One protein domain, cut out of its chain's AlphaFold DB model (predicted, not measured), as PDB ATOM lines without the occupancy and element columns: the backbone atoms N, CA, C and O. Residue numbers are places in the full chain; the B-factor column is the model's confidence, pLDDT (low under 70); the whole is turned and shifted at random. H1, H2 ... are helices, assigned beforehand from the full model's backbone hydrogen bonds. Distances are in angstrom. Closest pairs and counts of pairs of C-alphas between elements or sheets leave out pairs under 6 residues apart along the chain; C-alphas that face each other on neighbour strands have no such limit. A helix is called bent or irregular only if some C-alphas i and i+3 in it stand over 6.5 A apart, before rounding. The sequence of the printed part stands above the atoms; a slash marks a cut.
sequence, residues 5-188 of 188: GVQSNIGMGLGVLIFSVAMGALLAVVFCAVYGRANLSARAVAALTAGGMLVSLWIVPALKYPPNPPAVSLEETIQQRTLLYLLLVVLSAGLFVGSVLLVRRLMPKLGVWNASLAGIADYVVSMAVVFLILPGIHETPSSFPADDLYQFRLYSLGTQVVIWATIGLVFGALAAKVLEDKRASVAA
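AT A GLANCE: This is residues 5 to 188 of the 188 residues of a protein of Mycolicibacterium conceptionense (UniProt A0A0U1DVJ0). Helix H2 lies in the middle of a loose, elongated helical body, with long H4 packed along one side and H3a on the other, while H3b folds back beside H3a. H1 crosses H4 slantwise; residues 5 to 15 of H1 and residues 181 to 188 stick out. The printed part has 184 residues with four named helices, H1 to H4 in chain order, and no named strand: all helix. It is only just loose, close to compact, with a radius of gyration of the C-alphas of 19.4 A, and spans 67 by 43 by 26 A.

HOW THE PARTS SIT: H1, residues 5 to 32, touches H4, residues 146 to 186, with residues 20 to 28 alone, the same way at a steep tilt of 43 degrees; C-alphas 24 and 167 are closest, 5.9 A. With residues 27 to 31 alone it touches the hub H2, residues 42 to 64, C-alphas 31 and 46 closest at 6.3 A. H2 and H4 touch at a shallow tilt of 21 degrees, opposite ways, C-alphas 43 and 172 closest at 4.2 A. H3, residues 75 to 133, was assigned as one helix by its hydrogen bonds but is bent, C-alphas 109 and 112 being 9.1 A apart; its arms are H3a, residues 75 to 109, and H3b, residues 112 to 133. H2, with residues 52 to 61 alone, touches H3a in a hairpin, C-alphas 56 and 93 closest at 5.2 A. H3a, with residues 92 to 107 alone, touches H3b, C-alphas 99 and 119 closest at 4.9 A. H3a and H4 are apart. Every O i to N i+4 pair is within hydrogen-bond range in H3b; H1 has 22 of 24, H2 16 of 19, H3a 27 of 31, H4 36 of 37.

IN THESE COORDINATES: H1 begins at C-alpha 5 (113.968, 183.214, 113.007) and is 40.3 A long. H2 is 32.8 A long and only just irregular, C-alphas 57 and 60 being 7.0 A apart. H3a, 52.1 A, is irregular too, with 7.4 A between C-alphas 76 and 79; H3b is 31.6 A. H4, 59.2 A, ends at C-alpha 186 (135.040, 136.657, 129.814).

THE WHOLE: The C-alphas of Ser 143 and Ala 188, the two farthest apart, are 69.4 A apart. The printed part has no cut; the link from H3 to H4, residues 134 to 145, is long. Residues 5 to 10 and 185 to 188 have pLDDT under 70.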
ATOM      1  N   GLY A   5     114.654 184.469 112.677       61.56
ATOM      2  CA  GLY A   5     113.968 183.214 113.007       61.56
ATOM      3  C   GLY A   5     114.759 181.947 112.645       61.56
ATOM      4  O   GLY A   5     114.791 181.001 113.426       61.56
ATOM      5  N   VAL A   6     115.460 181.928 111.504       61.38
ATOM      6  CA  VAL A   6     116.308 180.787 111.100       61.38
ATOM      7  C   VAL A   6     117.585 180.717 111.946       61.38
ATOM      8  O   VAL A   6     117.995 179.625 112.341       61.38
ATOM      9  N   GLN A   7     118.177 181.870 112.283       56.50
ATOM     10  CA  GLN A   7     119.339 181.947 113.180       56.50
ATOM     11  C   GLN A   7     118.990 181.502 114.609       56.50
ATOM     12  O   GLN A   7     119.744 180.735 115.208       56.50
ATOM     13  N   SER A   8     117.831 181.928 115.127       57.25
ATOM     14  CA  SER A   8     117.384 181.614 116.489       57.25
ATOM     15  C   SER A   8     116.954 180.157 116.676       57.25
ATOM     16  O   SER A   8     117.134 179.631 117.767       57.25
ATOM     17  N   ASN A   9     116.409 179.495 115.648       63.88
ATOM     18  CA  ASN A   9     115.871 178.135 115.795       63.88
ATOM     19  C   ASN A   9     116.826 177.059 115.267       63.88
ATOM     20  O   ASN A   9     117.231 176.162 116.001       63.88
ATOM     21  N   ILE A  10     117.210 177.140 113.992       69.44
ATOM     22  CA  ILE A  10     117.962 176.062 113.332       69.44
ATOM     23  C   ILE A  10     119.466 176.258 113.532       69.44
ATOM     24  O   ILE A  10     120.168 175.308 113.870       69.44
ATOM     25  N   GLY A  11     119.960 177.490 113.365       72.81
ATOM     26  CA  GLY A  11     121.388 177.799 113.485       72.81
ATOM     27  C   GLY A  11     121.931 177.560 114.895       72.81
ATOM     28  O   GLY A  11     122.923 176.853 115.066       72.81
ATOM     29  N   MET A  12     121.248 178.095 115.909       75.44
ATOM     30  CA  MET A  12     121.623 177.898 117.311       75.44
ATOM     31  C   MET A  12     121.509 176.428 117.736       75.44
ATOM     32  O   MET A  12     122.445 175.893 118.329       75.44
ATOM     33  N   GLY A  13     120.407 175.755 117.382       80.94
ATOM     34  CA  GLY A  13     120.198 174.342 117.708       80.94
ATOM     35  C   GLY A  13     121.264 173.428 117.097       80.94
ATOM     36  O   GLY A  13     121.836 172.592 117.797       80.94
ATOM     37  N   LEU A  14     121.597 173.628 115.818       86.50
ATOM     38  CA  LEU A  14     122.653 172.868 115.145       86.50
ATOM     39  C   LEU A  14     124.033 173.141 115.758       86.50
ATOM     40  O   LEU A  14     124.806 172.206 115.963       86.50
ATOM     41  N   GLY A  15     124.335 174.400 116.088       84.94
ATOM     42  CA  GLY A  15     125.590 174.772 116.743       84.94
ATOM     43  C   GLY A  15     125.765 174.081 118.098       84.94
ATOM     44  O   GLY A  15     126.808 173.481 118.353       84.94
ATOM     45  N   VAL A  16     124.721 174.093 118.935       87.00
ATOM     46  CA  VAL A  16     124.714 173.391 120.229       87.00
ATOM     47  C   VAL A  16     124.869 171.884 120.041       87.00
ATOM     48  O   VAL A  16     125.616 171.255 120.792       87.00
ATOM     49  N   LEU A  17     124.220 171.299 119.031       90.06
ATOM     50  CA  LEU A  17     124.339 169.873 118.732       90.06
ATOM     51  C   LEU A  17     125.775 169.492 118.351       90.06
ATOM     52  O   LEU A  17     126.346 168.590 118.961       90.06
ATOM     53  N   ILE A  18     126.381 170.194 117.387       92.44
ATOM     54  CA  ILE A  18     127.760 169.933 116.939       92.44
ATOM     55  C   ILE A  18     128.742 170.116 118.100       92.44
ATOM     56  O   ILE A  18     129.605 169.265 118.320       92.44
ATOM     57  N   PHE A  19     128.580 171.188 118.879       90.50
ATOM     58  CA  PHE A  19     129.379 171.424 120.077       90.50
ATOM     59  C   PHE A  19     129.247 170.270 121.082       90.50
ATOM     60  O   PHE A  19     130.254 169.752 121.560       90.50
ATOM     61  N   SER A  20     128.024 169.809 121.351       93.31
ATOM     62  CA  SER A  20     127.763 168.707 122.285       93.31
ATOM     63  C   SER A  20     128.386 167.392 121.815       93.31
ATOM     64  O   SER A  20     128.944 166.655 122.625       93.31
ATOM     65  N   VAL A  21     128.360 167.111 120.508       94.62
ATOM     66  CA  VAL A  21     129.033 165.941 119.919       94.62
ATOM     67  C   VAL A  21     130.547 166.033 120.104       94.62
ATOM     68  O   VAL A  21     131.167 165.067 120.548       94.62
ATOM     69  N   ALA A  22     131.148 167.193 119.826       95.56
ATOM     70  CA  ALA A  22     132.580 167.406 120.026       95.56
ATOM     71  C   ALA A  22     132.986 167.243 121.503       95.56
ATOM     72  O   ALA A  22     133.977 166.577 121.806       95.56
ATOM     73  N   MET A  23     132.195 167.790 122.432       96.19
ATOM     74  CA  MET A  23     132.419 167.623 123.873       96.19
ATOM     75  C   MET A  23     132.239 166.169 124.321       96.19
ATOM     76  O   MET A  23     133.017 165.682 125.139       96.19
ATOM     77  N   GLY A  24     131.276 165.442 123.746       96.31
ATOM     78  CA  GLY A  24     131.096 164.010 123.983       96.31
ATOM     79  C   GLY A  24     132.288 163.174 123.513       96.31
ATOM     80  O   GLY A  24     132.732 162.277 124.230       96.31
ATOM     81  N   ALA A  25     132.866 163.502 122.354       96.81
ATOM     82  CA  ALA A  25     134.086 162.861 121.867       96.81
ATOM     83  C   ALA A  25     135.286 163.148 122.784       96.81
ATOM     84  O   ALA A  25     136.034 162.231 123.128       96.81
ATOM     85  N   LEU A  26     135.439 164.395 123.243       96.75
ATOM     86  CA  LEU A  26     136.478 164.755 124.207       96.75
ATOM     87  C   LEU A  26     136.313 163.981 125.524       96.75
ATOM     88  O   LEU A  26     137.286 163.425 126.036       96.75
ATOM     89  N   LEU A  27     135.083 163.879 126.037       97.75
ATOM     90  CA  LEU A  27     134.783 163.073 127.219       97.75
ATOM     91  C   LEU A  27     135.162 161.606 127.010       97.75
ATOM     92  O   LEU A  27     135.764 161.014 127.901       97.75
ATOM     93  N   ALA A  28     134.869 161.026 125.846       96.69
ATOM     94  CA  ALA A  28     135.231 159.644 125.537       96.69
ATOM     95  C   ALA A  28     136.755 159.422 125.573       96.69
ATOM     96  O   ALA A  28     137.219 158.434 126.143       96.69
ATOM     97  N   VAL A  29     137.541 160.358 125.027       96.94
ATOM     98  CA  VAL A  29     139.013 160.303 125.069       96.94
ATOM     99  C   VAL A  29     139.521 160.332 126.511       96.94
ATOM    100  O   VAL A  29     140.320 159.479 126.904       96.94
ATOM    101  N   VAL A  30     139.032 161.276 127.321       96.06
ATOM    102  CA  VAL A  30     139.432 161.387 128.733       96.06
ATOM    103  C   VAL A  30     138.988 160.153 129.518       96.06
ATOM    104  O   VAL A  30     139.777 159.595 130.278       96.06
ATOM    105  N   PHE A  31     137.769 159.666 129.289       95.94
ATOM    106  CA  PHE A  31     137.253 158.448 129.899       95.94
ATOM    107  C   PHE A  31     138.171 157.254 129.621       95.94
ATOM    108  O   PHE A  31     138.576 156.581 130.563       95.94
ATOM    109  N   CYS A  32     138.585 157.022 128.372       94.06
ATOM    110  CA  CYS A  32     139.538 155.958 128.030       94.06
ATOM    111  C   CYS A  32     140.887 156.117 128.758       94.06
ATOM    112  O   CYS A  32     141.511 155.133 129.162       94.06
ATOM    113  N   ALA A  33     141.330 157.355 128.982       92.00
ATOM    114  CA  ALA A  33     142.555 157.665 129.718       92.00
ATOM    115  C   ALA A  33     142.403 157.574 131.251       92.00
ATOM    116  O   ALA A  33     143.391 157.717 131.976       92.00
ATOM    117  N   VAL A  34     141.208 157.316 131.786       91.12
ATOM    118  CA  VAL A  34     140.961 157.239 133.238       91.12
ATOM    119  C   VAL A  34     140.350 155.903 133.655       91.12
ATOM    120  O   VAL A  34     140.682 155.394 134.726       91.12
ATOM    121  N   TYR A  35     139.507 155.308 132.818       91.88
ATOM    122  CA  TYR A  35     138.843 154.043 133.090       91.88
ATOM    123  C   TYR A  35     139.858 152.914 133.332       91.88
ATOM    124  O   TYR A  35     140.917 152.859 132.708       91.88
ATOM    125  N   GLY A  36     139.567 152.050 134.308       86.12
ATOM    126  CA  GLY A  36     140.466 150.978 134.750       86.12
ATOM    127  C   GLY A  36     141.622 151.419 135.659       86.12
ATOM    128  O   GLY A  36     142.264 150.564 136.259       86.12
ATOM    129  N   ARG A  37     141.875 152.729 135.827       85.56
ATOM    130  CA  ARG A  37     142.908 153.235 136.761       85.56
ATOM    131  C   ARG A  37     142.417 153.381 138.202       85.56
ATOM    132  O   ARG A  37     143.229 153.513 139.110       85.56
ATOM    133  N   ALA A  38     141.105 153.388 138.406       78.75
ATOM    134  CA  ALA A  38     140.463 153.420 139.714       78.75
ATOM    135  C   ALA A  38     139.420 152.302 139.791       78.75
ATOM    136  O   ALA A  38     138.839 151.927 138.771       78.75
ATOM    137  N   ASN A  39     139.160 151.793 140.998       85.88
ATOM    138  CA  ASN A  39     138.142 150.769 141.229       85.88
ATOM    139  C   ASN A  39     136.734 151.392 141.277       85.88
ATOM    140  O   ASN A  39     136.084 151.420 142.318       85.88
ATOM    141  N   LEU A  40     136.307 151.971 140.155       89.69
ATOM    142  CA  LEU A  40     135.020 152.640 139.979       89.69
ATOM    143  C   LEU A  40     134.276 152.031 138.787       89.69
ATOM    144  O   LEU A  40     134.896 151.616 137.806       89.69
ATOM    145  N   SER A  41     132.943 152.004 138.859       93.25
ATOM    146  CA  SER A  41     132.100 151.570 137.738       93.25
ATOM    147  C   SER A  41     132.260 152.494 136.529       93.25
ATOM    148  O   SER A  41     132.634 153.665 136.668       93.25
ATOM    149  N   ALA A  42     131.930 152.002 135.331       94.19
ATOM    150  CA  ALA A  42     131.995 152.829 134.121       94.19
ATOM    151  C   ALA A  42     131.088 154.066 134.235       94.19
ATOM    152  O   ALA A  42     131.476 155.164 133.838       94.19
ATOM    153  N   ARG A  43     129.920 153.917 134.875       96.00
ATOM    154  CA  ARG A  43     128.995 155.028 135.150       96.00
ATOM    155  C   ARG A  43     129.636 156.096 136.035       96.00
ATOM    156  O   ARG A  43     129.557 157.277 135.712       96.00
ATOM    157  N   ALA A  44     130.298 155.685 137.119       95.38
ATOM    158  CA  ALA A  44     130.942 156.611 138.046       95.38
ATOM    159  C   ALA A  44     132.113 157.357 137.389       95.38
ATOM    160  O   ALA A  44     132.209 158.574 137.522       95.38
ATOM    161  N   VAL A  45     132.968 156.659 136.631       95.94
ATOM    162  CA  VAL A  45     134.079 157.304 135.911       95.94
ATOM    163  C   VAL A  45     133.555 158.295 134.870       95.94
ATOM    164  O   VAL A  45     134.081 159.404 134.781       95.94
ATOM    165  N   ALA A  46     132.503 157.947 134.123       97.12
ATOM    166  CA  ALA A  46     131.887 158.848 133.151       97.12
ATOM    167  C   ALA A  46     131.292 160.099 133.816       97.12
ATOM    168  O   ALA A  46     131.564 161.212 133.371       97.12
ATOM    169  N   ALA A  47     130.547 159.930 134.913       97.56
ATOM    170  CA  ALA A  47     129.944 161.035 135.654       97.56
ATOM    171  C   ALA A  47     130.997 161.968 136.274       97.56
ATOM    172  O   ALA A  47     130.898 163.185 136.133       97.56
ATOM    173  N   LEU A  48     132.039 161.416 136.906       96.50
ATOM    174  CA  LEU A  48     133.132 162.211 137.478       96.50
ATOM    175  C   LEU A  48     133.936 162.939 136.397       96.50
ATOM    176  O   LEU A  48     134.328 164.085 136.598       96.50
ATOM    177  N   THR A  49     134.149 162.299 135.244       97.50
ATOM    178  CA  THR A  49     134.827 162.930 134.103       97.50
ATOM    179  C   THR A  49     133.993 164.086 133.555       97.50
ATOM    180  O   THR A  49     134.516 165.188 133.421       97.50
ATOM    181  N   ALA A  50     132.692 163.880 133.325       98.31
ATOM    182  CA  ALA A  50     131.779 164.940 132.892       98.31
ATOM    183  C   ALA A  50     131.729 166.105 133.888       98.31
ATOM    184  O   ALA A  50     131.823 167.260 133.486       98.31
ATOM    185  N   GLY A  51     131.628 165.807 135.187       98.25
ATOM    186  CA  GLY A  51     131.622 166.818 136.243       98.25
ATOM    187  C   GLY A  51     132.929 167.611 136.303       98.25
ATOM    188  O   GLY A  51     132.899 168.837 136.360       98.25
ATOM    189  N   GLY A  52     134.075 166.930 136.220       98.00
ATOM    190  CA  GLY A  52     135.385 167.578 136.160       98.00
ATOM    191  C   GLY A  52     135.524 168.490 134.942       98.00
ATOM    192  O   GLY A  52     135.949 169.631 135.084       98.00
ATOM    193  N   MET A  53     135.083 168.029 133.769       98.25
ATOM    194  CA  MET A  53     135.100 168.818 132.537       98.25
ATOM    195  C   MET A  53     134.145 170.016 132.588       98.25
ATOM    196  O   MET A  53     134.536 171.103 132.182       98.25
ATOM    197  N   LEU A  54     132.935 169.872 133.137       98.50
ATOM    198  CA  LEU A  54     132.029 171.002 133.373       98.50
ATOM    199  C   LEU A  54     132.697 172.062 134.262       98.50
ATOM    200  O   LEU A  54     132.655 173.254 133.952       98.50
ATOM    201  N   VAL A  55     133.338 171.628 135.351       98.50
ATOM    202  CA  VAL A  55     134.033 172.524 136.280       98.50
ATOM    203  C   VAL A  55     135.202 173.229 135.593       98.50
ATOM    204  O   VAL A  55     135.273 174.458 135.624       98.50
ATOM    205  N   SER A  56     136.105 172.475 134.966       98.44
ATOM    206  CA  SER A  56     137.356 173.016 134.434       98.44
ATOM    207  C   SER A  56     137.187 173.743 133.101       98.44
ATOM    208  O   SER A  56     137.913 174.696 132.837       98.44
ATOM    209  N   LEU A  57     136.253 173.321 132.247       98.12
ATOM    210  CA  LEU A  57     136.082 173.891 130.906       98.12
ATOM    211  C   LEU A  57     135.037 175.002 130.850       98.12
ATOM    212  O   LEU A  57     135.065 175.791 129.907       98.12
ATOM    213  N   TRP A  58     134.122 175.072 131.822       97.56
ATOM    214  CA  TRP A  58     133.047 176.060 131.785       97.56
ATOM    215  C   TRP A  58     132.866 176.841 133.083       97.56
ATOM    216  O   TRP A  58     133.000 178.060 133.050       97.56
ATOM    217  N   ILE A  59     132.606 176.182 134.222       98.19
ATOM    218  CA  ILE A  59     132.266 176.895 135.470       98.19
ATOM    219  C   ILE A  59     133.401 177.831 135.872       98.19
ATOM    220  O   ILE A  59     133.177 179.024 136.033       98.19
ATOM    221  N   VAL A  60     134.621 177.308 136.000       98.31
ATOM    222  CA  VAL A  60     135.769 178.104 136.441       98.31
ATOM    223  C   VAL A  60     136.093 179.233 135.454       98.31
ATOM    224  O   VAL A  60     136.164 180.378 135.897       98.31
ATOM    225  N   PRO A  61     136.209 178.995 134.132       97.88
ATOM    226  CA  PRO A  61     136.371 180.085 133.171       97.88
ATOM    227  C   PRO A  61     135.272 181.156 133.250       97.88
ATOM    228  O   PRO A  61     135.580 182.350 133.225       97.88
ATOM    229  N   ALA A  62     134.009 180.749 133.422       96.12
ATOM    230  CA  ALA A  62     132.867 181.656 133.522       96.12
ATOM    231  C   ALA A  62     132.876 182.524 134.794       96.12
ATOM    232  O   ALA A  62     132.267 183.592 134.790       96.12
ATOM    233  N   LEU A  63     133.579 182.122 135.862       96.44
ATOM    234  CA  LEU A  63     133.736 182.962 137.059       96.44
ATOM    235  C   LEU A  63     134.560 184.225 136.777       96.44
ATOM    236  O   LEU A  63     134.270 185.279 137.337       96.44
ATOM    237  N   LYS A  64     135.583 184.132 135.918       95.88
ATOM    238  CA  LYS A  64     136.445 185.271 135.555       95.88
ATOM    239  C   LYS A  64     135.930 186.011 134.323       95.88
ATOM    240  O   LYS A  64     135.958 187.239 134.295       95.88
ATOM    241  N   TYR A  65     135.469 185.271 133.318       94.62
ATOM    242  CA  TYR A  65     134.970 185.806 132.053       94.62
ATOM    243  C   TYR A  65     133.563 185.257 131.786       94.62
ATOM    244  O   TYR A  65     133.410 184.291 131.032       94.62
ATOM    245  N   PRO A  66     132.527 185.827 132.428       93.25
ATOM    246  CA  PRO A  66     131.173 185.305 132.335       93.25
ATOM    247  C   PRO A  66     130.586 185.471 130.927       93.25
ATOM    248  O   PRO A  66     130.945 186.406 130.200       93.25
ATOM    249  N   PRO A  67     129.637 184.601 130.542       90.88
ATOM    250  CA  PRO A  67     128.902 184.765 129.301       90.88
ATOM    251  C   PRO A  67     128.081 186.059 129.365       90.88
ATOM    252  O   PRO A  67     127.387 186.336 130.346       90.88
ATOM    253  N   ASN A  68     128.171 186.848 128.298       88.25
ATOM    254  CA  ASN A  68     127.466 188.112 128.144       88.25
ATOM    255  C   ASN A  68     126.545 188.027 126.916       88.25
ATOM    256  O   ASN A  68     126.942 187.415 125.917       88.25
ATOM    257  N   PRO A  69     125.344 188.633 126.956       86.62
ATOM    258  CA  PRO A  69     124.467 188.655 125.797       86.62
ATOM    259  C   PRO A  69     125.136 189.378 124.613       86.62
ATOM    260  O   PRO A  69     125.937 190.296 124.817       86.62
ATOM    261  N   PRO A  70     124.803 189.023 123.358       80.06
ATOM    262  CA  PRO A  70     125.394 189.676 122.188       80.06
ATOM    263  C   PRO A  70     125.213 191.200 122.198       80.06
ATOM    264  O   PRO A  70     126.114 191.923 121.796       80.06
ATOM    265  N   ALA A  71     124.088 191.684 122.736       74.75
ATOM    266  CA  ALA A  71     123.739 193.103 122.800       74.75
ATOM    267  C   ALA A  71     124.676 193.969 123.667       74.75
ATOM    268  O   ALA A  71     124.657 195.186 123.519       74.75
ATOM    269  N   VAL A  72     125.477 193.372 124.560       78.81
ATOM    270  CA  VAL A  72     126.444 194.108 125.404       78.81
ATOM    271  C   VAL A  72     127.894 193.907 124.975       78.81
ATOM    272  O   VAL A  72     128.798 194.420 125.625       78.81
ATOM    273  N   SER A  73     128.134 193.116 123.929       75.19
ATOM    274  CA  SER A  73     129.488 192.833 123.458       75.19
ATOM    275  C   SER A  73     129.919 193.909 122.461       75.19
ATOM    276  O   SER A  73     129.244 194.113 121.455       75.19
ATOM    277  N   LEU A  74     131.038 194.582 122.732       76.56
ATOM    278  CA  LEU A  74     131.631 195.561 121.818       76.56
ATOM    279  C   LEU A  74     132.488 194.837 120.778       76.56
ATOM    280  O   LEU A  74     133.293 193.989 121.147       76.56
ATOM    281  N   GLU A  75     132.355 195.180 119.493       75.06
ATOM    282  CA  GLU A  75     133.106 194.519 118.409       75.06
ATOM    283  C   GLU A  75     134.628 194.604 118.606       75.06
ATOM    284  O   GLU A  75     135.342 193.626 118.378       75.06
ATOM    285  N   GLU A  76     135.106 195.735 119.123       77.31
ATOM    286  CA  GLU A  76     136.526 196.023 119.354       77.31
ATOM    287  C   GLU A  76     137.189 195.069 120.366       77.31
ATOM    288  O   GLU A  76     138.387 194.803 120.272       77.31
ATOM    289  N   THR A  77     136.430 194.502 121.313       81.31
ATOM    290  CA  THR A  77     136.959 193.635 122.384       81.31
ATOM    291  C   THR A  77     136.717 192.143 122.142       81.31
ATOM    292  O   THR A  77     137.247 191.311 122.891       81.31
ATOM    293  N   ILE A  78     135.965 191.761 121.096       83.88
ATOM    294  CA  ILE A  78     135.565 190.361 120.844       83.88
ATOM    295  C   ILE A  78     136.783 189.443 120.736       83.88
ATOM    296  O   ILE A  78     136.810 188.370 121.350       83.88
ATOM    297  N   GLN A  79     137.804 189.853 119.980       87.81
ATOM    298  CA  GLN A  79     138.995 189.031 119.770       87.81
ATOM    299  C   GLN A  79     139.747 188.803 121.087       87.81
ATOM    300  O   GLN A  79     140.059 187.662 121.433       87.81
ATOM    301  N   GLN A  80     139.986 189.873 121.850       89.62
ATOM    302  CA  GLN A  80     140.694 189.807 123.127       89.62
ATOM    303  C   GLN A  80     139.952 188.921 124.134       89.62
ATOM    304  O   GLN A  80     140.563 188.052 124.756       89.62
ATOM    305  N   ARG A  81     138.630 189.087 124.260       89.81
ATOM    306  CA  ARG A  81     137.780 188.257 125.128       89.81
ATOM    307  C   ARG A  81     137.839 186.789 124.763       89.81
ATOM    308  O   ARG A  81     137.992 185.945 125.639       89.81
ATOM    309  N   THR A  82     137.732 186.495 123.472       91.12
ATOM    310  CA  THR A  82     137.752 185.122 122.970       91.12
ATOM    311  C   THR A  82     139.090 184.459 123.286       91.12
ATOM    312  O   THR A  82     139.112 183.362 123.838       91.12
ATOM    313  N   LEU A  83     140.208 185.138 123.019       94.94
ATOM    314  CA  LEU A  83     141.542 184.603 123.303       94.94
ATOM    315  C   LEU A  83     141.795 184.426 124.805       94.94
ATOM    316  O   LEU A  83     142.328 183.396 125.208       94.94
ATOM    317  N   LEU A  84     141.382 185.384 125.641       95.81
ATOM    318  CA  LEU A  84     141.517 185.279 127.097       95.81
ATOM    319  C   LEU A  84     140.648 184.163 127.680       95.81
ATOM    320  O   LEU A  84     141.106 183.439 128.563       95.81
ATOM    321  N   TYR A  85     139.427 183.991 127.172       95.38
ATOM    322  CA  TYR A  85     138.562 182.883 127.563       95.38
ATOM    323  C   TYR A  85     139.188 181.537 127.180       95.38
ATOM    324  O   TYR A  85     139.304 180.657 128.028       95.38
ATOM    325  N   LEU A  86     139.659 181.385 125.937       96.75
ATOM    326  CA  LEU A  86     140.312 180.154 125.478       96.75
ATOM    327  C   LEU A  86     141.589 179.847 126.270       96.75
ATOM    328  O   LEU A  86     141.791 178.705 126.683       96.75
ATOM    329  N   LEU A  87     142.419 180.859 126.536       97.94
ATOM    330  CA  LEU A  87     143.593 180.721 127.396       97.94
ATOM    331  C   LEU A  87     143.193 180.228 128.790       97.94
ATOM    332  O   LEU A  87     143.800 179.293 129.309       97.94
ATOM    333  N   LEU A  88     142.153 180.819 129.382       98.25
ATOM    334  CA  LEU A  88     141.687 180.434 130.706       98.25
ATOM    335  C   LEU A  88     141.143 179.003 130.738       98.25
ATOM    336  O   LEU A  88     141.439 178.279 131.682       98.25
ATOM    337  N   VAL A  89     140.407 178.569 129.710       98.31
ATOM    338  CA  VAL A  89     139.943 177.178 129.571       98.31
ATOM    339  C   VAL A  89     141.128 176.211 129.543       98.31
ATOM    340  O   VAL A  89     141.114 175.211 130.259       98.31
ATOM    341  N   VAL A  90     142.170 176.513 128.762       98.44
ATOM    342  CA  VAL A  90     143.371 175.667 128.662       98.44
ATOM    343  C   VAL A  90     144.130 175.618 129.989       98.44
ATOM    344  O   VAL A  90     144.481 174.529 130.444       98.44
ATOM    345  N   LEU A  91     144.347 176.767 130.638       98.62
ATOM    346  CA  LEU A  91     145.008 176.838 131.947       98.62
ATOM    347  C   LEU A  91     144.218 176.077 133.014       98.62
ATOM    348  O   LEU A  91     144.787 175.270 133.741       98.62
ATOM    349  N   SER A  92     142.905 176.291 133.063       98.75
ATOM    350  CA  SER A  92     141.983 175.631 133.986       98.75
ATOM    351  C   SER A  92     141.983 174.112 133.793       98.75
ATOM    352  O   SER A  92     142.176 173.364 134.749       98.75
ATOM    353  N   ALA A  93     141.885 173.626 132.552       98.44
ATOM    354  CA  ALA A  93     141.979 172.198 132.250       98.44
ATOM    355  C   ALA A  93     143.347 171.602 132.628       98.44
ATOM    356  O   ALA A  93     143.409 170.534 133.238       98.44
ATOM    357  N   GLY A  94     144.443 172.291 132.292       98.56
ATOM    358  CA  GLY A  94     145.802 171.844 132.602       98.56
ATOM    359  C   GLY A  94     146.065 171.761 134.106       98.56
ATOM    360  O   GLY A  94     146.568 170.744 134.586       98.56
ATOM    361  N   LEU A  95     145.665 172.790 134.857       98.69
ATOM    362  CA  LEU A  95     145.765 172.817 136.317       98.69
ATOM    363  C   LEU A  95     144.872 171.757 136.956       98.69
ATOM    364  O   LEU A  95     145.331 171.054 137.848       98.69
ATOM    365  N   PHE A  96     143.650 171.557 136.457       98.50
ATOM    366  CA  PHE A  96     142.762 170.503 136.950       98.50
ATOM    367  C   PHE A  96     143.396 169.115 136.796       98.50
ATOM    368  O   PHE A  96     143.404 168.315 137.735       98.50
ATOM    369  N   VAL A  97     143.991 168.827 135.631       97.88
ATOM    370  CA  VAL A  97     144.751 167.586 135.411       97.88
ATOM    371  C   VAL A  97     145.941 167.504 136.368       97.88
ATOM    372  O   VAL A  97     146.141 166.456 136.983       97.88
ATOM    373  N   GLY A  98     146.698 168.591 136.539       98.06
ATOM    374  CA  GLY A  98     147.797 168.688 137.504       98.06
ATOM    375  C   GLY A  98     147.368 168.323 138.927       98.06
ATOM    376  O   GLY A  98     147.982 167.452 139.548       98.06
ATOM    377  N   SER A  99     146.257 168.886 139.401       98.06
ATOM    378  CA  SER A  99     145.692 168.596 140.718       98.06
ATOM    379  C   SER A  99     145.238 167.138 140.834       98.06
ATOM    380  O   SER A  99     145.514 166.485 141.837       98.06
ATOM    381  N   VAL A 100     144.629 166.552 139.795       96.19
ATOM    382  CA  VAL A 100     144.282 165.114 139.785       96.19
ATOM    383  C   VAL A 100     145.534 164.229 139.860       96.19
ATOM    384  O   VAL A 100     145.537 163.209 140.556       96.19
ATOM    385  N   LEU A 101     146.618 164.600 139.174       96.50
ATOM    386  CA  LEU A 101     147.897 163.888 139.263       96.50
ATOM    387  C   LEU A 101     148.520 164.018 140.659       96.50
ATOM    388  O   LEU A 101     149.050 163.034 141.184       96.50
ATOM    389  N   LEU A 102     148.404 165.191 141.290       97.31
ATOM    390  CA  LEU A 102     148.820 165.411 142.673       97.31
ATOM    391  C   LEU A 102     148.033 164.517 143.639       97.31
ATOM    392  O   LEU A 102     148.650 163.823 144.447       97.31
ATOM    393  N   VAL A 103     146.702 164.448 143.508       96.25
ATOM    394  CA  VAL A 103     145.852 163.540 144.301       96.25
ATOM    395  C   VAL A 103     146.365 162.108 144.177       96.25
ATOM    396  O   VAL A 103     146.660 161.475 145.188       96.25
ATOM    397  N   ARG A 104     146.570 161.610 142.949       93.75
ATOM    398  CA  ARG A 104     147.074 160.245 142.709       93.75
ATOM    399  C   ARG A 104     148.426 159.986 143.372       93.75
ATOM    400  O   ARG A 104     148.652 158.893 143.884       93.75
ATOM    401  N   ARG A 105     149.314 160.983 143.391       96.00
ATOM    402  CA  ARG A 105     150.627 160.892 144.046       96.00
ATOM    403  C   ARG A 105     150.529 160.890 145.574       96.00
ATOM    404  O   ARG A 105     151.351 160.254 146.232       96.00
ATOM    405  N   LEU A 106     149.557 161.603 146.139       96.56
ATOM    406  CA  LEU A 106     149.364 161.732 147.586       96.56
ATOM    407  C   LEU A 106     148.512 160.609 148.188       96.56
ATOM    408  O   LEU A 106     148.677 160.299 149.368       96.56
ATOM    409  N   MET A 107     147.651 159.966 147.393       95.19
ATOM    410  CA  MET A 107     146.751 158.892 147.831       95.19
ATOM    411  C   MET A 107     147.444 157.776 148.637       95.19
ATOM    412  O   MET A 107     146.920 157.442 149.699       95.19
ATOM    413  N   PRO A 108     148.612 157.226 148.233       95.62
ATOM    414  CA  PRO A 108     149.279 156.168 149.000       95.62
ATOM    415  C   PRO A 108     149.785 156.616 150.377       95.62
ATOM    416  O   PRO A 108     149.991 155.783 151.249       95.62
ATOM    417  N   LYS A 109     150.019 157.923 150.565       96.19
ATOM    418  CA  LYS A 109     150.596 158.484 151.796       96.19
ATOM    419  C   LYS A 109     149.544 159.049 152.742       96.19
ATOM    420  O   LYS A 109     149.692 158.931 153.950       96.19
ATOM    421  N   LEU A 110     148.521 159.704 152.196       95.88
ATOM    422  CA  LEU A 110     147.533 160.467 152.964       95.88
ATOM    423  C   LEU A 110     146.141 159.816 152.974       95.88
ATOM    424  O   LEU A 110     145.251 160.285 153.684       95.88
ATOM    425  N   GLY A 111     145.942 158.753 152.191       95.75
ATOM    426  CA  GLY A 111     144.629 158.172 151.933       95.75
ATOM    427  C   GLY A 111     143.799 159.006 150.953       95.75
ATOM    428  O   GLY A 111     144.151 160.130 150.593       95.75
ATOM    429  N   VAL A 112     142.672 158.445 150.505       92.88
ATOM    430  CA  VAL A 112     141.815 159.056 149.470       92.88
ATOM    431  C   VAL A 112     141.246 160.402 149.918       92.88
ATOM    432  O   VAL A 112     141.275 161.358 149.147       92.88
ATOM    433  N   TRP A 113     140.762 160.494 151.159       96.12
ATOM    434  CA  TRP A 113     140.106 161.696 151.681       96.12
ATOM    435  C   TRP A 113     141.047 162.908 151.720       96.12
ATOM    436  O   TRP A 113     140.801 163.908 151.047       96.12
ATOM    437  N   ASN A 114     142.171 162.795 152.432       97.75
ATOM    438  CA  ASN A 114     143.118 163.901 152.585       97.75
ATOM    439  C   ASN A 114     143.812 164.258 151.266       97.75
ATOM    440  O   ASN A 114     144.027 165.436 150.991       97.75
ATOM    441  N   ALA A 115     144.130 163.264 150.426       97.06
ATOM    442  CA  ALA A 115     144.681 163.530 149.100       97.06
ATOM    443  C   ALA A 115     143.687 164.310 148.225       97.06
ATOM    444  O   ALA A 115     144.098 165.243 147.543       97.06
ATOM    445  N   SER A 116     142.393 163.972 148.281       95.69
ATOM    446  CA  SER A 116     141.345 164.684 147.536       95.69
ATOM    447  C   SER A 116     141.190 166.126 148.018       95.69
ATOM    448  O   SER A 116     141.151 167.033 147.191       95.69
ATOM    449  N   LEU A 117     141.174 166.361 149.337       98.12
ATOM    450  CA  LEU A 117     141.144 167.718 149.899       98.12
ATOM    451  C   LEU A 117     142.364 168.542 149.472       98.12
ATOM    452  O   LEU A 117     142.209 169.694 149.072       98.12
ATOM    453  N   ALA A 118     143.560 167.946 149.494       98.12
ATOM    454  CA  ALA A 118     144.778 168.606 149.037       98.12
ATOM    455  C   ALA A 118     144.709 168.978 147.546       98.12
ATOM    456  O   ALA A 118     145.089 170.085 147.183       98.12
ATOM    457  N   GLY A 119     144.181 168.094 146.693       98.12
ATOM    458  CA  GLY A 119     143.981 168.387 145.271       98.12
ATOM    459  C   GLY A 119     142.956 169.490 145.008       98.12
ATOM    460  O   GLY A 119     143.172 170.335 144.148       98.12
ATOM    461  N   ILE A 120     141.852 169.515 145.764       97.94
ATOM    462  CA  ILE A 120     140.859 170.596 145.675       97.94
ATOM    463  C   ILE A 120     141.497 171.928 146.081       97.94
ATOM    464  O   ILE A 120     141.346 172.918 145.368       97.94
ATOM    465  N   ALA A 121     142.229 171.950 147.198       98.38
ATOM    466  CA  ALA A 121     142.925 173.145 147.663       98.38
ATOM    467  C   ALA A 121     143.960 173.635 146.638       98.38
ATOM    468  O   ALA A 121     143.984 174.820 146.321       98.38
ATOM    469  N   ASP A 122     144.758 172.725 146.077       98.62
ATOM    470  CA  ASP A 122     145.734 173.017 145.024       98.62
ATOM    471  C   ASP A 122     145.082 173.663 143.794       98.62
ATOM    472  O   ASP A 122     145.521 174.724 143.345       98.62
ATOM    473  N   TYR A 123     143.989 173.081 143.295       98.69
ATOM    474  CA  TYR A 123     143.275 173.621 142.141       98.69
ATOM    475  C   TYR A 123     142.705 175.016 142.422       98.69
ATOM    476  O   TYR A 123     142.874 175.934 141.619       98.69
ATOM    477  N   VAL A 124     142.062 175.196 143.582       98.62
ATOM    478  CA  VAL A 124     141.477 176.481 143.993       98.62
ATOM    479  C   VAL A 124     142.553 177.558 144.122       98.62
ATOM    480  O   VAL A 124     142.385 178.649 143.582       98.62
ATOM    481  N   VAL A 125     143.668 177.259 144.793       98.69
ATOM    482  CA  VAL A 125     144.777 178.207 144.971       98.69
ATOM    483  C   VAL A 125     145.422 178.543 143.628       98.69
ATOM    484  O   VAL A 125     145.617 179.719 143.323       98.69
ATOM    485  N   SER A 126     145.691 177.541 142.788       98.50
ATOM    486  CA  SER A 126     146.278 177.750 141.461       98.50
ATOM    487  C   SER A 126     145.385 178.623 140.578       98.50
ATOM    488  O   SER A 126     145.862 179.565 139.943       98.50
ATOM    489  N   MET A 127     144.073 178.375 140.583       98.56
ATOM    490  CA  MET A 127     143.121 179.189 139.829       98.56
ATOM    491  C   MET A 127     142.964 180.598 140.394       98.56
ATOM    492  O   MET A 127     142.841 181.543 139.614       98.56
ATOM    493  N   ALA A 128     143.029 180.772 141.715       98.25
ATOM    494  CA  ALA A 128     143.046 182.098 142.326       98.25
ATOM    495  C   ALA A 128     144.258 182.911 141.844       98.25
ATOM    496  O   ALA A 128     144.103 184.066 141.452       98.25
ATOM    497  N   VAL A 129     145.444 182.298 141.773       98.50
ATOM    498  CA  VAL A 129     146.647 182.944 141.220       98.50
ATOM    499  C   VAL A 129     146.444 183.327 139.752       98.50
ATOM    500  O   VAL A 129     146.699 184.472 139.381       98.50
ATOM    501  N   VAL A 130     145.914 182.425 138.918       98.38
ATOM    502  CA  VAL A 130     145.600 182.734 137.508       98.38
ATOM    503  C   VAL A 130     144.612 183.901 137.396       98.38
ATOM    504  O   VAL A 130     144.792 184.784 136.558       98.38
ATOM    505  N   PHE A 131     143.587 183.948 138.250       97.50
ATOM    506  CA  PHE A 131     142.594 185.025 138.254       97.50
ATOM    507  C   PHE A 131     143.182 186.379 138.648       97.50
ATOM    508  O   PHE A 131     142.685 187.396 138.165       97.50
ATOM    509  N   LEU A 132     144.212 186.404 139.495       97.06
ATOM    510  CA  LEU A 132     144.924 187.629 139.861       97.06
ATOM    511  C   LEU A 132     145.844 188.119 138.737       97.06
ATOM    512  O   LEU A 132     145.987 189.324 138.554       97.06
ATOM    513  N   ILE A 133     146.443 187.201 137.974       97.69
ATOM    514  CA  ILE A 133     147.354 187.531 136.868       97.69
ATOM    515  C   ILE A 133     146.587 188.029 135.641       97.69
ATOM    516  O   ILE A 133     147.005 188.984 134.986       97.69
ATOM    517  N   LEU A 134     145.480 187.369 135.291       95.56
ATOM    518  CA  LEU A 134     144.741 187.697 134.078       95.56
ATOM    519  C   LEU A 134     143.924 188.996 134.228       95.56
ATOM    520  O   LEU A 134     143.262 189.196 135.255       95.56
ATOM    521  N   PRO A 135     143.889 189.857 133.193       94.81
ATOM    522  CA  PRO A 135     143.188 191.135 133.259       94.81
ATOM    523  C   PRO A 135     141.670 190.954 133.404       94.81
ATOM    524  O   PRO A 135     141.085 189.998 132.904       94.81
ATOM    525  N   GLY A 136     141.011 191.877 134.104       88.88
ATOM    526  CA  GLY A 136     139.549 191.972 134.098       88.88
ATOM    527  C   GLY A 136     139.048 192.688 132.842       88.88
ATOM    528  O   GLY A 136     139.712 193.599 132.351       88.88
ATOM    529  N   ILE A 137     137.874 192.305 132.340       84.69
ATOM    530  CA  ILE A 137     137.222 192.954 131.193       84.69
ATOM    531  C   ILE A 137     135.907 193.558 131.675       84.69
ATOM    532  O   ILE A 137     135.042 192.839 132.173       84.69
ATOM    533  N   HIS A 138     135.767 194.874 131.522       82.06
ATOM    534  CA  HIS A 138     134.616 195.646 131.991       82.06
ATOM    535  C   HIS A 138     134.009 196.414 130.817       82.06
ATOM    536  O   HIS A 138     134.294 197.586 130.607       82.06
ATOM    537  N   GLU A 139     133.210 195.720 130.016       78.50
ATOM    538  CA  GLU A 139     132.588 196.267 128.798       78.50
ATOM    539  C   GLU A 139     131.075 196.470 128.938       78.50
ATOM    540  O   GLU A 139     130.441 197.053 128.066       78.50
ATOM    541  N   THR A 140     130.475 195.970 130.022       81.81
ATOM    542  CA  THR A 140     129.031 196.051 130.234       81.81
ATOM    543  C   THR A 140     128.638 197.478 130.626       81.81
ATOM    544  O   THR A 140     129.097 197.953 131.668       81.81
ATOM    545  N   PRO A 141     127.784 198.166 129.841       82.62
ATOM    546  CA  PRO A 141     127.331 199.509 130.183       82.62
ATOM    547  C   PRO A 141     126.556 199.508 131.501       82.62
ATOM    548  O   PRO A 141     125.736 198.622 131.740       82.62
ATOM    549  N   SER A 142     126.741 200.541 132.325       83.44
ATOM    550  CA  SER A 142     126.008 200.694 133.591       83.44
ATOM    551  C   SER A 142     124.495 200.872 133.410       83.44
ATOM    552  O   SER A 142     123.744 200.730 134.368       83.44
ATOM    553  N   SER A 143     124.049 201.198 132.195       87.31
ATOM    554  CA  SER A 143     122.641 201.336 131.820       87.31
ATOM    555  C   SER A 143     121.977 200.024 131.392       87.31
ATOM    556  O   SER A 143     120.763 200.010 131.195       87.31
ATOM    557  N   PHE A 144     122.735 198.935 131.212       88.50
ATOM    558  CA  PHE A 144     122.156 197.663 130.788       88.50
ATOM    559  C   PHE A 144     121.398 196.994 131.952       88.50
ATOM    560  O   PHE A 144     121.937 196.947 133.062       88.50
ATOM    561  N   PRO A 145     120.183 196.450 131.735       91.62
ATOM    562  CA  PRO A 145     119.396 195.851 132.810       91.62
ATOM    563  C   PRO A 145     120.139 194.710 133.517       91.62
ATOM    564  O   PRO A 145     120.556 193.727 132.898       91.62
ATOM    565  N   ALA A 146     120.297 194.827 134.837       90.62
ATOM    566  CA  ALA A 146     120.986 193.821 135.644       90.62
ATOM    567  C   ALA A 146     120.248 192.469 135.642       90.62
ATOM    568  O   ALA A 146     120.896 191.419 135.620       90.62
ATOM    569  N   ASP A 147     118.913 192.500 135.601       93.88
ATOM    570  CA  ASP A 147     118.070 191.303 135.550       93.88
ATOM    571  C   ASP A 147     118.315 190.490 134.272       93.88
ATOM    572  O   ASP A 147     118.477 189.271 134.341       93.88
ATOM    573  N   ASP A 148     118.453 191.155 133.122       92.38
ATOM    574  CA  ASP A 148     118.723 190.493 131.841       92.38
ATOM    575  C   ASP A 148     120.106 189.822 131.833       92.38
ATOM    576  O   ASP A 148     120.257 188.696 131.351       92.38
ATOM    577  N   LEU A 149     121.128 190.474 132.409       91.81
ATOM    578  CA  LEU A 149     122.464 189.874 132.562       91.81
ATOM    579  C   LEU A 149     122.422 188.647 133.460       91.81
ATOM    580  O   LEU A 149     123.042 187.626 133.150       91.81
ATOM    581  N   TYR A 150     121.718 188.757 134.584       93.06
ATOM    582  CA  TYR A 150     121.578 187.666 135.529       93.06
ATOM    583  C   TYR A 150     120.863 186.473 134.888       93.06
ATOM    584  O   TYR A 150     121.397 185.363 134.913       93.06
ATOM    585  N   GLN A 151     119.712 186.699 134.249       95.06
ATOM    586  CA  GLN A 151     118.955 185.654 133.561       95.06
ATOM    587  C   GLN A 151     119.778 184.997 132.453       95.06
ATOM    588  O   GLN A 151     119.834 183.771 132.380       95.06
ATOM    589  N   PHE A 152     120.490 185.781 131.638       93.44
ATOM    590  CA  PHE A 152     121.351 185.237 130.590       93.44
ATOM    591  C   PHE A 152     122.436 184.312 131.156       93.44
ATOM    592  O   PHE A 152     122.663 183.219 130.629       93.44
ATOM    593  N   ARG A 153     123.092 184.711 132.253       95.19
ATOM    594  CA  ARG A 153     124.123 183.900 132.923       95.19
ATOM    595  C   ARG A 153     123.536 182.649 133.568       95.19
ATOM    596  O   ARG A 153     124.127 181.577 133.442       95.19
ATOM    597  N   LEU A 154     122.367 182.767 134.195       96.31
ATOM    598  CA  LEU A 154     121.654 181.644 134.798       96.31
ATOM    599  C   LEU A 154     121.248 180.609 133.741       96.31
ATOM    600  O   LEU A 154     121.513 179.420 133.914       96.31
ATOM    601  N   TYR A 155     120.668 181.048 132.623       95.31
ATOM    602  CA  TYR A 155     120.306 180.154 131.525       95.31
ATOM    603  C   TYR A 155     121.534 179.555 130.842       95.31
ATOM    604  O   TYR A 155     121.531 178.363 130.551       95.31
ATOM    605  N   SER A 156     122.615 180.323 130.677       95.12
ATOM    606  CA  SER A 156     123.883 179.804 130.146       95.12
ATOM    607  C   SER A 156     124.458 178.687 131.026       95.12
ATOM    608  O   SER A 156     124.878 177.651 130.507       95.12
ATOM    609  N   LEU A 157     124.429 178.862 132.353       96.38
ATOM    610  CA  LEU A 157     124.804 177.819 133.312       96.38
ATOM    611  C   LEU A 157     123.877 176.606 133.191       96.38
ATOM    612  O   LEU A 157     124.360 175.480 133.089       96.38
ATOM    613  N   GLY A 158     122.562 176.828 133.153       96.81
ATOM    614  CA  GLY A 158     121.568 175.766 132.998       96.81
ATOM    615  C   GLY A 158     121.801 174.924 131.742       96.81
ATOM    616  O   GLY A 158     121.846 173.698 131.826       96.81
ATOM    617  N   THR A 159     122.041 175.561 130.593       94.38
ATOM    618  CA  THR A 159     122.362 174.874 129.334       94.38
ATOM    619  C   THR A 159     123.596 173.989 129.472       94.38
ATOM    620  O   THR A 159     123.586 172.847 129.021       94.38
ATOM    621  N   GLN A 160     124.652 174.474 130.121       96.81
ATOM    622  CA  GLN A 160     125.900 173.720 130.268       96.81
ATOM    623  C   GLN A 160     125.744 172.547 131.226       96.81
ATOM    624  O   GLN A 160     126.195 171.445 130.918       96.81
ATOM    625  N   VAL A 161     125.040 172.746 132.340       97.75
ATOM    626  CA  VAL A 161     124.690 171.658 133.260       97.75
ATOM    627  C   VAL A 161     123.904 170.573 132.526       97.75
ATOM    628  O   VAL A 161     124.252 169.402 132.648       97.75
ATOM    629  N   VAL A 162     122.903 170.943 131.720       97.19
ATOM    630  CA  VAL A 162     122.121 169.983 130.924       97.19
ATOM    631  C   VAL A 162     123.009 169.242 129.925       97.19
ATOM    632  O   VAL A 162     122.997 168.015 129.921       97.19
ATOM    633  N   ILE A 163     123.823 169.948 129.132       96.19
ATOM    634  CA  ILE A 163     124.725 169.328 128.145       96.19
ATOM    635  C   ILE A 163     125.655 168.313 128.821       96.19
ATOM    636  O   ILE A 163     125.697 167.148 128.421       96.19
ATOM    637  N   TRP A 164     126.375 168.721 129.868       97.75
ATOM    638  CA  TRP A 164     127.345 167.855 130.537       97.75
ATOM    639  C   TRP A 164     126.686 166.696 131.288       97.75
ATOM    640  O   TRP A 164     127.208 165.579 131.250       97.75
ATOM    641  N   ALA A 165     125.526 166.917 131.914       97.75
ATOM    642  CA  ALA A 165     124.757 165.852 132.549       97.75
ATOM    643  C   ALA A 165     124.266 164.830 131.517       97.75
ATOM    644  O   ALA A 165     124.455 163.630 131.710       97.75
ATOM    645  N   THR A 166     123.694 165.282 130.396       97.25
ATOM    646  CA  THR A 166     123.240 164.396 129.319       97.25
ATOM    647  C   THR A 166     124.400 163.586 128.751       97.25
ATOM    648  O   THR A 166     124.289 162.364 128.670       97.25
ATOM    649  N   ILE A 167     125.529 164.224 128.420       96.81
ATOM    650  CA  ILE A 167     126.710 163.520 127.904       96.81
ATOM    651  C   ILE A 167     127.193 162.483 128.924       96.81
ATOM    652  O   ILE A 167     127.330 161.314 128.575       96.81
ATOM    653  N   GLY A 168     127.420 162.876 130.181       96.94
ATOM    654  CA  GLY A 168     127.959 161.987 131.213       96.94
ATOM    655  C   GLY A 168     127.056 160.790 131.520       96.94
ATOM    656  O   GLY A 168     127.541 159.661 131.614       96.94
ATOM    657  N   LEU A 169     125.742 161.013 131.633       97.19
ATOM    658  CA  LEU A 169     124.770 159.963 131.945       97.19
ATOM    659  C   LEU A 169     124.559 159.006 130.769       97.19
ATOM    660  O   LEU A 169     124.616 157.790 130.960       97.19
ATOM    661  N   VAL A 170     124.352 159.532 129.557       97.00
ATOM    662  CA  VAL A 170     124.135 158.703 128.361       97.00
ATOM    663  C   VAL A 170     125.401 157.921 128.028       97.00
ATOM    664  O   VAL A 170     125.341 156.700 127.874       97.00
ATOM    665  N   PHE A 171     126.560 158.588 127.987       96.44
ATOM    666  CA  PHE A 171     127.835 157.917 127.749       96.44
ATOM    667  C   PHE A 171     128.105 156.859 128.822       96.44
ATOM    668  O   PHE A 171     128.438 155.725 128.490       96.44
ATOM    669  N   GLY A 172     127.911 157.190 130.102       95.69
ATOM    670  CA  GLY A 172     128.113 156.258 131.210       95.69
ATOM    671  C   GLY A 172     127.216 155.023 131.131       95.69
ATOM    672  O   GLY A 172     127.691 153.912 131.365       95.69
ATOM    673  N   ALA A 173     125.942 155.185 130.762       95.56
ATOM    674  CA  ALA A 173     125.013 154.070 130.583       95.56
ATOM    675  C   ALA A 173     125.435 153.144 129.429       95.56
ATOM    676  O   ALA A 173     125.441 151.922 129.593       95.56
ATOM    677  N   LEU A 174     125.832 153.718 128.288       95.50
ATOM    678  CA  LEU A 174     126.300 152.962 127.125       95.50
ATOM    679  C   LEU A 174     127.637 152.261 127.401       95.50
ATOM    680  O   LEU A 174     127.778 151.070 127.121       95.50
ATOM    681  N   ALA A 175     128.599 152.970 127.992       93.94
ATOM    682  CA  ALA A 175     129.910 152.432 128.333       93.94
ATOM    683  C   ALA A 175     129.800 151.289 129.344       93.94
ATOM    684  O   ALA A 175     130.458 150.266 129.183       93.94
ATOM    685  N   ALA A 176     128.937 151.425 130.353       92.88
ATOM    686  CA  ALA A 176     128.718 150.372 131.331       92.88
ATOM    687  C   ALA A 176     128.154 149.101 130.701       92.88
ATOM    688  O   ALA A 176     128.703 148.032 130.934       92.88
ATOM    689  N   LYS A 177     127.140 149.219 129.834       91.31
ATOM    690  CA  LYS A 177     126.617 148.072 129.083       91.31
ATOM    691  C   LYS A 177     127.731 147.373 128.296       91.31
ATOM    692  O   LYS A 177     127.891 146.168 128.365       91.31
ATOM    693  N   VAL A 178     128.565 148.123 127.582       90.38
ATOM    694  CA  VAL A 178     129.615 147.519 126.744       90.38
ATOM    695  C   VAL A 178     130.750 146.896 127.563       90.38
ATOM    696  O   VAL A 178     131.275 145.853 127.180       90.38
ATOM    697  N   LEU A 179     131.181 147.545 128.644       89.00
ATOM    698  CA  LEU A 179     132.400 147.178 129.370       89.00
ATOM    699  C   LEU A 179     132.135 146.192 130.510       89.00
ATOM    700  O   LEU A 179     132.967 145.324 130.769       89.00
ATOM    701  N   GLU A 180     130.990 146.306 131.181       82.12
ATOM    702  CA  GLU A 180     130.633 145.446 132.312       82.12
ATOM    703  C   GLU A 180     130.030 144.118 131.814       82.12
ATOM    704  O   GLU A 180     130.434 143.067 132.314       82.12
ATOM    705  N   ASP A 181     129.213 144.122 130.746       79.38
ATOM    706  CA  ASP A 181     128.691 142.881 130.139       79.38
ATOM    707  C   ASP A 181     129.827 142.027 129.541       79.38
ATOM    708  O   ASP A 181     129.870 140.812 129.733       79.38
ATOM    709  N   LYS A 182     130.813 142.659 128.880       71.44
ATOM    710  CA  LYS A 182     132.013 141.963 128.370       71.44
ATOM    711  C   LYS A 182     132.861 141.349 129.480       71.44
ATOM    712  O   LYS A 182     133.458 140.293 129.288       71.44
ATOM    713  N   ARG A 183     132.959 142.009 130.637       70.25
ATOM    714  CA  ARG A 183     133.713 141.469 131.776       70.25
ATOM    715  C   ARG A 183     133.031 140.226 132.340       70.25
ATOM    716  O   ARG A 183     133.725 139.276 132.681       70.25
ATOM    717  N   ALA A 184     131.698 140.227 132.397       70.50
ATOM    718  CA  ALA A 184     130.919 139.069 132.818       70.50
ATOM    719  C   ALA A 184     131.057 137.891 131.838       70.50
ATOM    720  O   ALA A 184     131.230 136.763 132.284       70.50
ATOM    721  N   SER A 185     131.063 138.140 130.522       69.12
ATOM    722  CA  SER A 185     131.200 137.071 129.521       69.12
ATOM    723  C   SER A 185     132.592 136.437 129.462       69.12
ATOM    724  O   SER A 185     132.705 135.283 129.084       69.12
ATOM    725  N   VAL A 186     133.657 137.186 129.775       68.62
ATOM    726  CA  VAL A 186     135.040 136.657 129.814       68.62
ATOM    727  C   VAL A 186     135.316 135.875 131.105       68.62
ATOM    728  O   VAL A 186     136.240 135.070 131.148       68.62
ATOM    729  N   ALA A 187     134.546 136.129 132.165       64.38
ATOM    730  CA  ALA A 187     134.686 135.448 133.451       64.38
ATOM    731  C   ALA A 187     133.876 134.140 133.558       64.38
ATOM    732  O   ALA A 187     134.042 133.429 134.549       64.38
ATOM    733  N   ALA A 188     133.000 133.858 132.588       57.69
ATOM    734  CA  ALA A 188     132.187 132.644 132.485       57.69
ATOM    735  C   ALA A 188     132.866 131.603 131.583       57.69
ATOM    736  O   ALA A 188     132.741 130.401 131.903       57.69
TER     737      ALA A 188